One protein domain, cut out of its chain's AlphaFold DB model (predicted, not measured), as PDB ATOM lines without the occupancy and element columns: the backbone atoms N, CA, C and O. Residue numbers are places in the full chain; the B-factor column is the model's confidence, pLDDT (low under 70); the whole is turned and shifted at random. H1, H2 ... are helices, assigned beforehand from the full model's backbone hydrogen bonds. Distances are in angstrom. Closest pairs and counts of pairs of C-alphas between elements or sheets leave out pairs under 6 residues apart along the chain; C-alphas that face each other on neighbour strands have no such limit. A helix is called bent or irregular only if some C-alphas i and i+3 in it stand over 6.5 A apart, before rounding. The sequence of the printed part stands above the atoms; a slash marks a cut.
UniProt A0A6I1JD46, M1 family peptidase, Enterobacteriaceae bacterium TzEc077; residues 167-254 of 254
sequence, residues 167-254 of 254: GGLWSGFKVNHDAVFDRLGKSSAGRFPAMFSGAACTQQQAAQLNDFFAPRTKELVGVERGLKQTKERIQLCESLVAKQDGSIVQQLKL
ATOM      1  N   GLY A 167     293.919 364.219 104.901       65.88
ATOM      2  CA  GLY A 167     292.951 363.302 105.494       65.88
ATOM      3  C   GLY A 167     292.560 363.590 106.943       65.88
ATOM      4  O   GLY A 167     291.581 363.007 107.389       65.88
ATOM      5  N   GLY A 168     293.203 364.513 107.670       80.69
ATOM      6  CA  GLY A 168     292.829 364.800 109.067       80.69
ATOM      7  C   GLY A 168     291.384 365.306 109.211       80.69
ATOM      8  O   GLY A 168     290.626 364.838 110.062       80.69
ATOM      9  N   LEU A 169     290.966 366.216 108.323       87.81
ATOM     10  CA  LEU A 169     289.579 366.687 108.253       87.81
ATOM     11  C   LEU A 169     288.612 365.567 107.840       87.81
ATOM     12  O   LEU A 169     287.553 365.419 108.446       87.81
ATOM     13  N   TRP A 170     288.983 364.772 106.834       90.12
ATOM     14  CA  TRP A 170     288.163 363.670 106.329       90.12
ATOM     15  C   TRP A 170     287.944 362.584 107.387       90.12
ATOM     16  O   TRP A 170     286.814 362.172 107.630       90.12
ATOM     17  N   SER A 171     289.007 362.151 108.062       87.75
ATOM     18  CA  SER A 171     288.950 361.156 109.132       87.75
ATOM     19  C   SER A 171     288.083 361.636 110.293       87.75
ATOM     20  O   SER A 171     287.207 360.897 110.737       87.75
ATOM     21  N   GLY A 172     288.255 362.888 110.732       88.38
ATOM     22  CA  GLY A 172     287.409 363.480 111.771       88.38
ATOM     23  C   GLY A 172     285.940 363.591 111.353       88.38
ATOM     24  O   GLY A 172     285.050 363.312 112.157       88.38
ATOM     25  N   PHE A 173     285.680 363.938 110.089       92.12
ATOM     26  CA  PHE A 173     284.332 363.971 109.531       92.12
ATOM     27  C   PHE A 173     283.690 362.581 109.501       92.12
ATOM     28  O   PHE A 173     282.573 362.444 109.981       92.12
ATOM     29  N   LYS A 174     284.390 361.540 109.028       91.56
ATOM     30  CA  LYS A 174     283.856 360.164 109.011       91.56
ATOM     31  C   LYS A 174     283.403 359.698 110.393       91.56
ATOM     32  O   LYS A 174     282.370 359.046 110.495       91.56
ATOM     33  N   VAL A 175     284.152 360.042 111.439       92.88
ATOM     34  CA  VAL A 175     283.808 359.678 112.822       92.88
ATOM     35  C   VAL A 175     282.570 360.429 113.321       92.88
ATOM     36  O   VAL A 175     281.775 359.857 114.052       92.88
ATOM     37  N   ASN A 176     282.378 361.687 112.915       94.12
ATOM     38  CA  ASN A 176     281.348 362.569 113.476       94.12
ATOM     39  C   ASN A 176     280.261 362.980 112.469       94.12
ATOM     40  O   ASN A 176     279.618 364.018 112.642       94.12
ATOM     41  N   HIS A 177     280.086 362.227 111.383       93.25
ATOM     42  CA  HIS A 177     279.279 362.667 110.245       93.25
ATOM     43  C   HIS A 177     277.814 362.910 110.607       93.25
ATOM     44  O   HIS A 177     277.267 363.913 110.162       93.25
ATOM     45  N   ASP A 178     277.220 362.074 111.461       93.00
ATOM     46  CA  ASP A 178     275.833 362.246 111.910       93.00
ATOM     47  C   ASP A 178     275.651 363.577 112.650       93.00
ATOM     48  O   ASP A 178     274.818 364.396 112.268       93.00
ATOM     49  N   ALA A 179     276.535 363.886 113.607       95.06
ATOM     50  CA  ALA A 179     276.514 365.165 114.318       95.06
ATOM     51  C   ALA A 179     276.719 366.369 113.376       95.06
ATOM     52  O   ALA A 179     276.146 367.442 113.583       95.06
ATOM     53  N   VAL A 180     277.536 366.210 112.329       94.38
ATOM     54  CA  VAL A 180     277.717 367.242 111.296       94.38
ATOM     55  C   VAL A 180     276.445 367.406 110.461       94.38
ATOM     56  O   VAL A 180     276.056 368.542 110.180       94.38
ATOM     57  N   PHE A 181     275.793 366.311 110.071       92.06
ATOM     58  CA  PHE A 181     274.555 366.332 109.292       92.06
ATOM     59  C   PHE A 181     273.414 366.984 110.066       92.06
ATOM     60  O   PHE A 181     272.734 367.851 109.514       92.06
ATOM     61  N   ASP A 182     273.264 366.641 111.342       92.56
ATOM     62  CA  ASP A 182     272.244 367.213 112.218       92.56
ATOM     63  C   ASP A 182     272.466 368.713 112.420       92.56
ATOM     64  O   ASP A 182     271.548 369.519 112.271       92.56
ATOM     65  N   ARG A 183     273.715 369.118 112.680       94.62
ATOM     66  CA  ARG A 183     274.057 370.522 112.928       94.62
ATOM     67  C   ARG A 183     273.919 371.406 111.689       94.62
ATOM     68  O   ARG A 183     273.458 372.541 111.795       94.62
ATOM     69  N   LEU A 184     274.411 370.945 110.538       92.06
ATOM     70  CA  LEU A 184     274.428 371.740 109.302       92.06
ATOM     71  C   LEU A 184     273.134 371.611 108.490       92.06
ATOM     72  O   LEU A 184     272.921 372.381 107.547       92.06
ATOM     73  N   GLY A 185     272.287 370.652 108.860       88.06
ATOM     74  CA  GLY A 185     271.045 370.324 108.188       88.06
ATOM     75  C   GLY A 185     271.268 369.558 106.885       88.06
ATOM     76  O   GLY A 185     272.154 369.863 106.079       88.06
ATOM     77  N   LYS A 186     270.380 368.594 106.621       79.62
ATOM     78  CA  LYS A 186     270.396 367.780 105.394       79.62
ATOM     79  C   LYS A 186     270.224 368.611 104.111       79.62
ATOM     80  O   LYS A 186     270.695 368.201 103.057       79.62
ATOM     81  N   SER A 187     269.643 369.812 104.191       80.88
ATOM     82  CA  SER A 187     269.536 370.751 103.058       80.88
ATOM     83  C   SER A 187     270.892 371.277 102.564       80.88
ATOM     84  O   SER A 187     271.022 371.664 101.403       80.88
ATOM     85  N   SER A 188     271.925 371.252 103.411       85.19
ATOM     86  CA  SER A 188     273.296 371.623 103.042       85.19
ATOM     87  C   SER A 188     274.084 370.465 102.423       85.19
ATOM     88  O   SER A 188     275.215 370.671 101.969       85.19
ATOM     89  N   ALA A 189     273.518 369.254 102.391       87.69
ATOM     90  CA  ALA A 189     274.293 368.039 102.185       87.69
ATOM     91  C   ALA A 189     274.953 367.934 100.811       87.69
ATOM     92  O   ALA A 189     276.063 367.412 100.706       87.69
ATOM     93  N   GLY A 190     274.364 368.550  99.783       92.06
ATOM     94  CA  GLY A 190     274.995 368.667  98.467       92.06
ATOM     95  C   GLY A 190     276.377 369.336  98.466       92.06
ATOM     96  O   GLY A 190     277.130 369.171  97.513       92.06
ATOM     97  N   ARG A 191     276.759 370.063  99.524       92.56
ATOM     98  CA  ARG A 191     278.088 370.691  99.650       92.56
ATOM     99  C   ARG A 191     279.087 369.846 100.442       92.56
ATOM    100  O   ARG A 191     280.284 370.115 100.357       92.56
ATOM    101  N   PHE A 192     278.631 368.842 101.194       94.25
ATOM    102  CA  PHE A 192     279.492 368.062 102.090       94.25
ATOM    103  C   PHE A 192     280.639 367.342 101.373       94.25
ATOM    104  O   PHE A 192     281.758 367.437 101.884       94.25
ATOM    105  N   PRO A 193     280.450 366.724 100.187       94.69
ATOM    106  CA  PRO A 193     281.568 366.124  99.464       94.69
ATOM    107  C   PRO A 193     282.706 367.122  99.228       94.69
ATOM    108  O   PRO A 193     283.853 366.841  99.567       94.69
ATOM    109  N   ALA A 194     282.396 368.328  98.746       92.31
ATOM    110  CA  ALA A 194     283.402 369.357  98.500       92.31
ATOM    111  C   ALA A 194     284.034 369.860  99.807       92.31
ATOM    112  O   ALA A 194     285.257 369.954  99.898       92.31
ATOM    113  N   MET A 195     283.220 370.131 100.830       92.50
ATOM    114  CA  MET A 195     283.679 370.646 102.125       92.50
ATOM    115  C   MET A 195     284.690 369.720 102.811       92.50
ATOM    116  O   MET A 195     285.710 370.194 103.305       92.50
ATOM    117  N   PHE A 196     284.432 368.412 102.811       92.12
ATOM    118  CA  PHE A 196     285.231 367.433 103.557       92.12
ATOM    119  C   PHE A 196     286.237 366.662 102.697       92.12
ATOM    120  O   PHE A 196     286.949 365.802 103.207       92.12
ATOM    121  N   SER A 197     286.348 367.007 101.412       89.56
ATOM    122  CA  SER A 197     287.366 366.453 100.511       89.56
ATOM    123  C   SER A 197     288.789 366.942 100.791       89.56
ATOM    124  O   SER A 197     289.742 366.361 100.275       89.56
ATOM    125  N   GLY A 198     288.972 367.990 101.598       85.31
ATOM    126  CA  GLY A 198     290.305 368.476 101.936       85.31
ATOM    127  C   GLY A 198     291.130 368.865 100.711       85.31
ATOM    128  O   GLY A 198     290.636 369.409  99.722       85.31
ATOM    129  N   ALA A 199     292.413 368.527 100.778       84.88
ATOM    130  CA  ALA A 199     293.369 368.688  99.695       84.88
ATOM    131  C   ALA A 199     293.340 367.554  98.652       84.88
ATOM    132  O   ALA A 199     294.335 367.375  97.952       84.88
ATOM    133  N   ALA A 200     292.251 366.780  98.560       89.88
ATOM    134  CA  ALA A 200     292.209 365.596  97.711       89.88
ATOM    135  C   ALA A 200     292.543 365.897  96.240       89.88
ATOM    136  O   ALA A 200     292.014 366.844  95.650       89.88
ATOM    137  N   CYS A 201     293.419 365.067  95.673       92.88
ATOM    138  CA  CYS A 201     293.981 365.200  94.329       92.88
ATOM    139  C   CYS A 201     294.401 363.831  93.741       92.88
ATOM    140  O   CYS A 201     295.288 363.776  92.897       92.88
ATOM    141  N   THR A 202     293.828 362.717  94.219       92.88
ATOM    142  CA  THR A 202     294.116 361.362  93.711       92.88
ATOM    143  C   THR A 202     292.841 360.553  93.483       92.88
ATOM    144  O   THR A 202     291.837 360.743  94.183       92.88
ATOM    145  N   GLN A 203     292.896 359.583  92.568       94.31
ATOM    146  CA  GLN A 203     291.793 358.660  92.295       94.31
ATOM    147  C   GLN A 203     291.346 357.907  93.557       94.31
ATOM    148  O   GLN A 203     290.150 357.722  93.784       94.31
ATOM    149  N   GLN A 204     292.289 357.519  94.422       93.69
ATOM    150  CA  GLN A 204     291.985 356.846  95.687       93.69
ATOM    151  C   GLN A 204     291.138 357.732  96.614       93.69
ATOM    152  O   GLN A 204     290.166 357.260  97.202       93.69
ATOM    153  N   GLN A 205     291.461 359.023  96.728       92.94
ATOM    154  CA  GLN A 205     290.691 359.958  97.554       92.94
ATOM    155  C   GLN A 205     289.298 360.223  96.960       92.94
ATOM    156  O   GLN A 205     288.319 360.342  97.700       92.94
ATOM    157  N   ALA A 206     289.177 360.256  95.627       94.50
ATOM    158  CA  ALA A 206     287.880 360.331  94.956       94.50
ATOM    159  C   ALA A 206     287.014 359.086  95.227       94.50
ATOM    160  O   ALA A 206     285.814 359.222  95.482       94.50
ATOM    161  N   ALA A 207     287.611 357.888  95.218       94.94
ATOM    162  CA  ALA A 207     286.929 356.640  95.557       94.94
ATOM    163  C   ALA A 207     286.468 356.622  97.024       94.94
ATOM    164  O   ALA A 207     285.304 356.354  97.296       94.94
ATOM    165  N   GLN A 208     287.319 357.047  97.962       93.56
ATOM    166  CA  GLN A 208     286.949 357.139  99.381       93.56
ATOM    167  C   GLN A 208     285.730 358.041  99.630       93.56
ATOM    168  O   GLN A 208     284.863 357.705 100.438       93.56
ATOM    169  N   LEU A 209     285.643 359.186  98.940       93.62
ATOM    170  CA  LEU A 209     284.463 360.055  99.011       93.62
ATOM    171  C   LEU A 209     283.234 359.386  98.395       93.62
ATOM    172  O   LEU A 209     282.134 359.504  98.933       93.62
ATOM    173  N   ASN A 210     283.418 358.689  97.271       95.38
ATOM    174  CA  ASN A 210     282.354 357.957  96.600       95.38
ATOM    175  C   ASN A 210     281.739 356.894  97.510       95.38
ATOM    176  O   ASN A 210     280.528 356.896  97.700       95.38
ATOM    177  N   ASP A 211     282.566 356.045  98.107       96.00
ATOM    178  CA  ASP A 211     282.108 354.911  98.911       96.00
ATOM    179  C   ASP A 211     281.339 355.371 100.153       96.00
ATOM    180  O   ASP A 211     280.389 354.726 100.591       96.00
ATOM    181  N   PHE A 212     281.694 356.540 100.691       95.12
ATOM    182  CA  PHE A 212     280.995 357.127 101.824       95.12
ATOM    183  C   PHE A 212     279.655 357.781 101.439       95.12
ATOM    184  O   PHE A 212     278.643 357.575 102.116       95.12
ATOM    185  N   PHE A 213     279.630 358.597 100.379       95.62
ATOM    186  CA  PHE A 213     278.462 359.417 100.037       95.62
ATOM    187  C   PHE A 213     277.468 358.731  99.089       95.62
ATOM    188  O   PHE A 213     276.277 359.028  99.173       95.62
ATOM    189  N   ALA A 214     277.904 357.817  98.215       94.81
ATOM    190  CA  ALA A 214     277.029 357.163  97.238       94.81
ATOM    191  C   ALA A 214     275.849 356.403  97.886       94.81
ATOM    192  O   ALA A 214     274.716 356.606  97.435       94.81
ATOM    193  N   PRO A 215     276.037 355.639  98.987       94.88
ATOM    194  CA  PRO A 215     274.924 354.974  99.673       94.88
ATOM    195  C   PRO A 215     273.914 355.947 100.305       94.88
ATOM    196  O   PRO A 215     272.774 355.575 100.560       94.88
ATOM    197  N   ARG A 216     274.318 357.203 100.544       92.19
ATOM    198  CA  ARG A 216     273.532 358.233 101.248       92.19
ATOM    199  C   ARG A 216     272.799 359.190 100.306       92.19
ATOM    200  O   ARG A 216     272.128 360.108 100.765       92.19
ATOM    201  N   THR A 217     272.891 358.990  98.991       90.50
ATOM    202  CA  THR A 217     272.264 359.862  97.975       90.50
ATOM    203  C   THR A 217     270.743 359.949  98.096       90.50
ATOM    204  O   THR A 217     270.173 360.996  97.802       90.50
ATOM    205  N   LYS A 218     270.091 358.885  98.581       86.44
ATOM    206  CA  LYS A 218     268.641 358.860  98.832       86.44
ATOM    207  C   LYS A 218     268.229 359.635 100.088       86.44
ATOM    208  O   LYS A 218     267.116 360.141 100.148       86.44
ATOM    209  N   GLU A 219     269.110 359.723 101.083       85.88
ATOM    210  CA  GLU A 219     268.847 360.403 102.358       85.88
ATOM    211  C   GLU A 219     269.251 361.885 102.324       85.88
ATOM    212  O   GLU A 219     268.650 362.732 102.989       85.88
ATOM    213  N   LEU A 220     270.288 362.206 101.552       88.94
ATOM    214  CA  LEU A 220     270.931 363.509 101.542       88.94
ATOM    215  C   LEU A 220     270.700 364.219 100.206       88.94
ATOM    216  O   LEU A 220     271.435 364.034  99.231       88.94
ATOM    217  N   VAL A 221     269.683 365.081 100.181       87.69
ATOM    218  CA  VAL A 221     269.293 365.844  98.989       87.69
ATOM    219  C   VAL A 221     270.486 366.627  98.424       87.69
ATOM    220  O   VAL A 221     271.179 367.366  99.124       87.69
ATOM    221  N   GLY A 222     270.734 366.459  97.123       89.50
ATOM    222  CA  GLY A 222     271.798 367.153  96.393       89.50
ATOM    223  C   GLY A 222     273.197 366.534  96.511       89.50
ATOM    224  O   GLY A 222     274.097 366.990  95.801       89.50
ATOM    225  N   VAL A 223     273.403 365.498  97.341       94.44
ATOM    226  CA  VAL A 223     274.712 364.820  97.468       94.44
ATOM    227  C   VAL A 223     275.171 364.209  96.155       94.44
ATOM    228  O   VAL A 223     276.353 364.300  95.855       94.44
ATOM    229  N   GLU A 224     274.274 363.646  95.344       94.88
ATOM    230  CA  GLU A 224     274.639 363.036  94.059       94.88
ATOM    231  C   GLU A 224     275.406 364.017  93.154       94.88
ATOM    232  O   GLU A 224     276.528 363.741  92.719       94.88
ATOM    233  N   ARG A 225     274.842 365.214  92.941       95.19
ATOM    234  CA  ARG A 225     275.486 366.272  92.152       95.19
ATOM    235  C   ARG A 225     276.789 366.737  92.798       95.19
ATOM    236  O   ARG A 225     277.802 366.842  92.108       95.19
ATOM    237  N   GLY A 226     276.766 367.013  94.103       95.94
ATOM    238  CA  GLY A 226     277.945 367.475  94.837       95.94
ATOM    239  C   GLY A 226     279.102 366.478  94.794       95.94
ATOM    240  O   GLY A 226     280.260 366.863  94.622       95.94
ATOM    241  N   LEU A 227     278.785 365.187  94.894       96.69
ATOM    242  CA  LEU A 227     279.738 364.090  94.820       96.69
ATOM    243  C   LEU A 227     280.334 363.982  93.419       96.69
ATOM    244  O   LEU A 227     281.556 363.926  93.299       96.69
ATOM    245  N   LYS A 228     279.507 364.023  92.366       96.94
ATOM    246  CA  LYS A 228     279.984 363.994  90.975       96.94
ATOM    247  C   LYS A 228     280.970 365.133  90.695       96.94
ATOM    248  O   LYS A 228     282.086 364.870  90.259       96.94
ATOM    249  N   GLN A 229     280.595 366.367  91.037       97.06
ATOM    250  CA  GLN A 229     281.443 367.552  90.851       97.06
ATOM    251  C   GLN A 229     282.752 367.461  91.646       97.06
ATOM    252  O   GLN A 229     283.819 367.832  91.160       97.06
ATOM    253  N   THR A 230     282.688 366.958  92.881       96.38
ATOM    254  CA  THR A 230     283.878 366.825  93.730       96.38
ATOM    255  C   THR A 230     284.832 365.761  93.194       96.38
ATOM    256  O   THR A 230     286.035 366.010  93.153       96.38
ATOM    257  N   LYS A 231     284.318 364.608  92.746       96.94
ATOM    258  CA  LYS A 231     285.125 363.548  92.123       96.94
ATOM    259  C   LYS A 231     285.817 364.053  90.861       96.94
ATOM    260  O   LYS A 231     287.026 363.902  90.747       96.94
ATOM    261  N   GLU A 232     285.075 364.717  89.978       96.75
ATOM    262  CA  GLU A 232     285.623 365.303  88.752       96.75
ATOM    263  C   GLU A 232     286.745 366.302  89.065       96.75
ATOM    264  O   GLU A 232     287.839 366.191  88.522       96.75
ATOM    265  N   ARG A 233     286.541 367.217  90.026       96.00
ATOM    266  CA  ARG A 233     287.588 368.153  90.469       96.00
ATOM    267  C   ARG A 233     288.854 367.437  90.955       96.00
ATOM    268  O   ARG A 233     289.958 367.896  90.665       96.00
ATOM    269  N   ILE A 234     288.712 366.354  91.719       95.06
ATOM    270  CA  ILE A 234     289.849 365.579  92.244       95.06
ATOM    271  C   ILE A 234     290.603 364.886  91.101       95.06
ATOM    272  O   ILE A 234     291.828 364.951  91.059       95.06
ATOM    273  N   GLN A 235     289.883 364.297  90.146       95.62
ATOM    274  CA  GLN A 235     290.454 363.620  88.975       95.62
ATOM    275  C   GLN A 235     291.146 364.593  88.012       95.62
ATOM    276  O   GLN A 235     292.213 364.294  87.473       95.62
ATOM    277  N   LEU A 236     290.582 365.792  87.833       96.00
ATOM    278  CA  LEU A 236     291.222 366.877  87.086       96.00
ATOM    279  C   LEU A 236     292.511 367.343  87.772       96.00
ATOM    280  O   LEU A 236     293.498 367.610  87.091       96.00
ATOM    281  N   CYS A 237     292.528 367.409  89.108       94.75
ATOM    282  CA  CYS A 237     293.735 367.730  89.868       94.75
ATOM    283  C   CYS A 237     294.833 366.678  89.654       94.75
ATOM    284  O   CYS A 237     295.958 367.042  89.325       94.75
ATOM    285  N   GLU A 238     294.504 365.392  89.776       94.25
ATOM    286  CA  GLU A 238     295.437 364.286  89.526       94.25
ATOM    287  C   GLU A 238     296.005 364.336  88.103       94.25
ATOM    288  O   GLU A 238     297.219 364.291  87.910       94.25
ATOM    289  N   SER A 239     295.129 364.521  87.111       94.31
ATOM    290  CA  SER A 239     295.511 364.628  85.698       94.31
ATOM    291  C   SER A 239     296.422 365.831  85.444       94.31
ATOM    292  O   SER A 239     297.409 365.725  84.716       94.31
ATOM    293  N   LEU A 240     296.126 366.975  86.072       92.69
ATOM    294  CA  LEU A 240     296.973 368.164  86.003       92.69
ATOM    295  C   LEU A 240     298.341 367.903  86.637       92.69
ATOM    296  O   LEU A 240     299.352 368.283  86.056       92.69
ATOM    297  N   VAL A 241     298.394 367.247  87.800       91.06
ATOM    298  CA  VAL A 241     299.660 366.895  88.458       91.06
ATOM    299  C   VAL A 241     300.489 365.974  87.569       91.06
ATOM    300  O   VAL A 241     301.650 366.286  87.337       91.06
ATOM    301  N   ALA A 242     299.894 364.915  87.016       89.25
ATOM    302  CA  ALA A 242     300.576 363.990  86.111       89.25
ATOM    303  C   ALA A 242     301.099 364.685  84.843       89.25
ATOM    304  O   ALA A 242     302.175 364.354  84.353       89.25
ATOM    305  N   LYS A 243     300.368 365.679  84.317       90.12
ATOM    306  CA  LYS A 243     300.798 366.450  83.141       90.12
ATOM    307  C   LYS A 243     301.919 367.448  83.446       90.12
ATOM    308  O   LYS A 243     302.703 367.760  82.553       90.12
ATOM    309  N   GLN A 244     301.946 367.990  84.661       86.12
ATOM    310  CA  GLN A 244     302.922 368.994  85.098       86.12
ATOM    311  C   GLN A 244     304.192 368.381  85.700       86.12
ATOM    312  O   GLN A 244     305.188 369.095  85.851       86.12
ATOM    313  N   ASP A 245     304.162 367.087  86.031       71.12
ATOM    314  CA  ASP A 245     305.323 366.332  86.500       71.12
ATOM    315  C   ASP A 245     306.429 366.402  85.429       71.12
ATOM    316  O   ASP A 245     306.223 366.038  84.272       71.12
ATOM    317  N   GLY A 246     307.571 366.998  85.779       65.62
ATOM    318  CA  GLY A 246     308.678 367.312  84.861       65.62
ATOM    319  C   GLY A 246     308.673 368.734  84.274       65.62
ATOM    320  O   GLY A 246     309.700 369.408  84.316       65.62
ATOM    321  N   SER A 247     307.533 369.254  83.798       69.62
ATOM    322  CA  SER A 247     307.465 370.575  83.132       69.62
ATOM    323  C   SER A 247     307.740 371.745  84.080       69.62
ATOM    324  O   SER A 247     308.433 372.694  83.717       69.62
ATOM    325  N   ILE A 248     307.185 371.706  85.295       67.81
ATOM    326  CA  ILE A 248     307.309 372.814  86.255       67.81
ATOM    327  C   ILE A 248     308.713 372.891  86.858       67.81
ATOM    328  O   ILE A 248     309.225 373.989  87.060       67.81
ATOM    329  N   VAL A 249     309.348 371.739  87.091       62.06
ATOM    330  CA  VAL A 249     310.740 371.658  87.555       62.06
ATOM    331  C   VAL A 249     311.647 372.304  86.504       62.06
ATOM    332  O   VAL A 249     312.341 373.281  86.773       62.06
ATOM    333  N   GLN A 250     311.501 371.885  85.249       64.81
ATOM    334  CA  GLN A 250     312.323 372.381  84.152       64.81
ATOM    335  C   GLN A 250     312.114 373.881  83.848       64.81
ATOM    336  O   GLN A 250     313.075 374.601  83.584       64.81
ATOM    337  N   GLN A 251     310.875 374.386  83.917       66.00
ATOM    338  CA  GLN A 251     310.554 375.798  83.639       66.00
ATOM    339  C   GLN A 251     310.981 376.762  84.751       66.00
ATOM    340  O   GLN A 251     311.357 377.898  84.465       66.00
ATOM    341  N   LEU A 252     310.954 376.325  86.012       64.56
ATOM    342  CA  LEU A 252     311.423 377.129  87.145       64.56
ATOM    343  C   LEU A 252     312.957 377.181  87.249       64.56
ATOM    344  O   LEU A 252     313.477 377.806  88.179       64.56
ATOM    345  N   LYS A 253     313.669 376.547  86.301       61.16
ATOM    346  CA  LYS A 253     315.108 376.260  86.380       61.16
ATOM    347  C   LYS A 253     315.463 375.604  87.723       61.16
ATOM    348  O   LYS A 253     316.426 376.022  88.366       61.16
ATOM    349  N   LEU A 254     314.617 374.669  88.167       52.44
ATOM    350  CA  LEU A 254     314.913 373.762  89.274       52.44
ATOM    351  C   LEU A 254     315.889 372.682  88.807       52.44
ATOM    352  O   LEU A 254     315.744 372.230  87.646       52.44
TER     353      LEU A 254
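AT A GLANCE: This is residues 167 to 254 of the 254 residues of the protein "M1 family peptidase" of Enterobacteriaceae bacterium TzEc077 (UniProt A0A6I1JD46). One long straight helix, H4, makes most of the length of a rod, with H2 and H3 packed beside its earlier part and the kinked H1 folded back over H2, away from H4. At the far end a tight link leads from H4 to the short H5, and residues 247 to 253 stick out free of the rest. The printed part has 88 residues with five named helices, in the order H1, H2, H3, H4, H5, and no named strand; the class is all helix. The whole is loose, with a radius of gyration of the C-alphas of 15.5 A, and spans 51 by 23 by 18 A.

HOW THE PARTS SIT: H1, residues 168 to 184, and H2, residues 186 to 196, form a helical hairpin and touch, the closest C-alphas being those of Trp 170 and Phe 196, 5.5 A apart. They run opposite ways at a shallow tilt of 12 degrees. H3, residues 203 to 216, is close to H2 but not clearly touching, with the C-alphas of Pro 193 and Leu 209 closest at 6.7 A. H4, residues 223 to 244, touches H2 with residues 223 to 230 alone; the closest C-alphas, of Gly 190 and Val 223, are 4.0 A apart, and the two helices run the same way at a shallow tilt of 13 degrees. H3 and H4 form the other helical hairpin: they touch, the C-alphas of Ala 206 and Lys 231 closest at 5.1 A, and run opposite ways at a shallow tilt of 2 degrees. H2, H3 and H4 make an up and down bundle, each running against the one before it. H1 is apart from H4, and only just apart from H3, the closest C-alphas being 8.3 A apart. H5, residues 247 to 251, meets H4 only through their link and is apart from H1, H2 and H3. In H4 and H5 every O i to N i+4 pair is within hydrogen-bond range; in H1 11 of 13 are, in H3 8 of 10, and in H2 2 of 7, beside 5 of 8 O i to N i+3 pairs.

IN THESE COORDINATES: H1 begins at C-alpha 168, (292.829, 364.800, 109.067), and measures 19.7 A from first to last C-alpha, with a kink of 85 degrees near residue 178. It is irregular, C-alphas 175 and 178 being 8.4 A apart. H2 measures 15.0 A and is irregular, with C-alphas 187 and 190 7.4 A apart. H3 measures 20.3 A and is irregular, but only just: C-alphas 212 and 215 are 6.8 A apart. H4, the longest helix with 22 residues, runs 31.1 A from C-alpha 223 at (274.712, 364.820, 97.468) to C-alpha 244 at (302.922, 368.994, 85.098). H5 measures 6.1 A and ends at C-alpha 251, (310.554, 375.798, 83.639).

THE WHOLE: The two C-alphas farthest apart, of Glu 219 and Lys 253, are 51.4 A apart. The printed part has no cut and ends at residue 254, the chain's last. The links H1 to H2 and H4 to H5 are tight, those from H2 to H3 and from H3 to H4 are short, and there is no long link. The mean pLDDT of the printed part is 88.6; it is under 70 at residue 167 and residues 246 to 254.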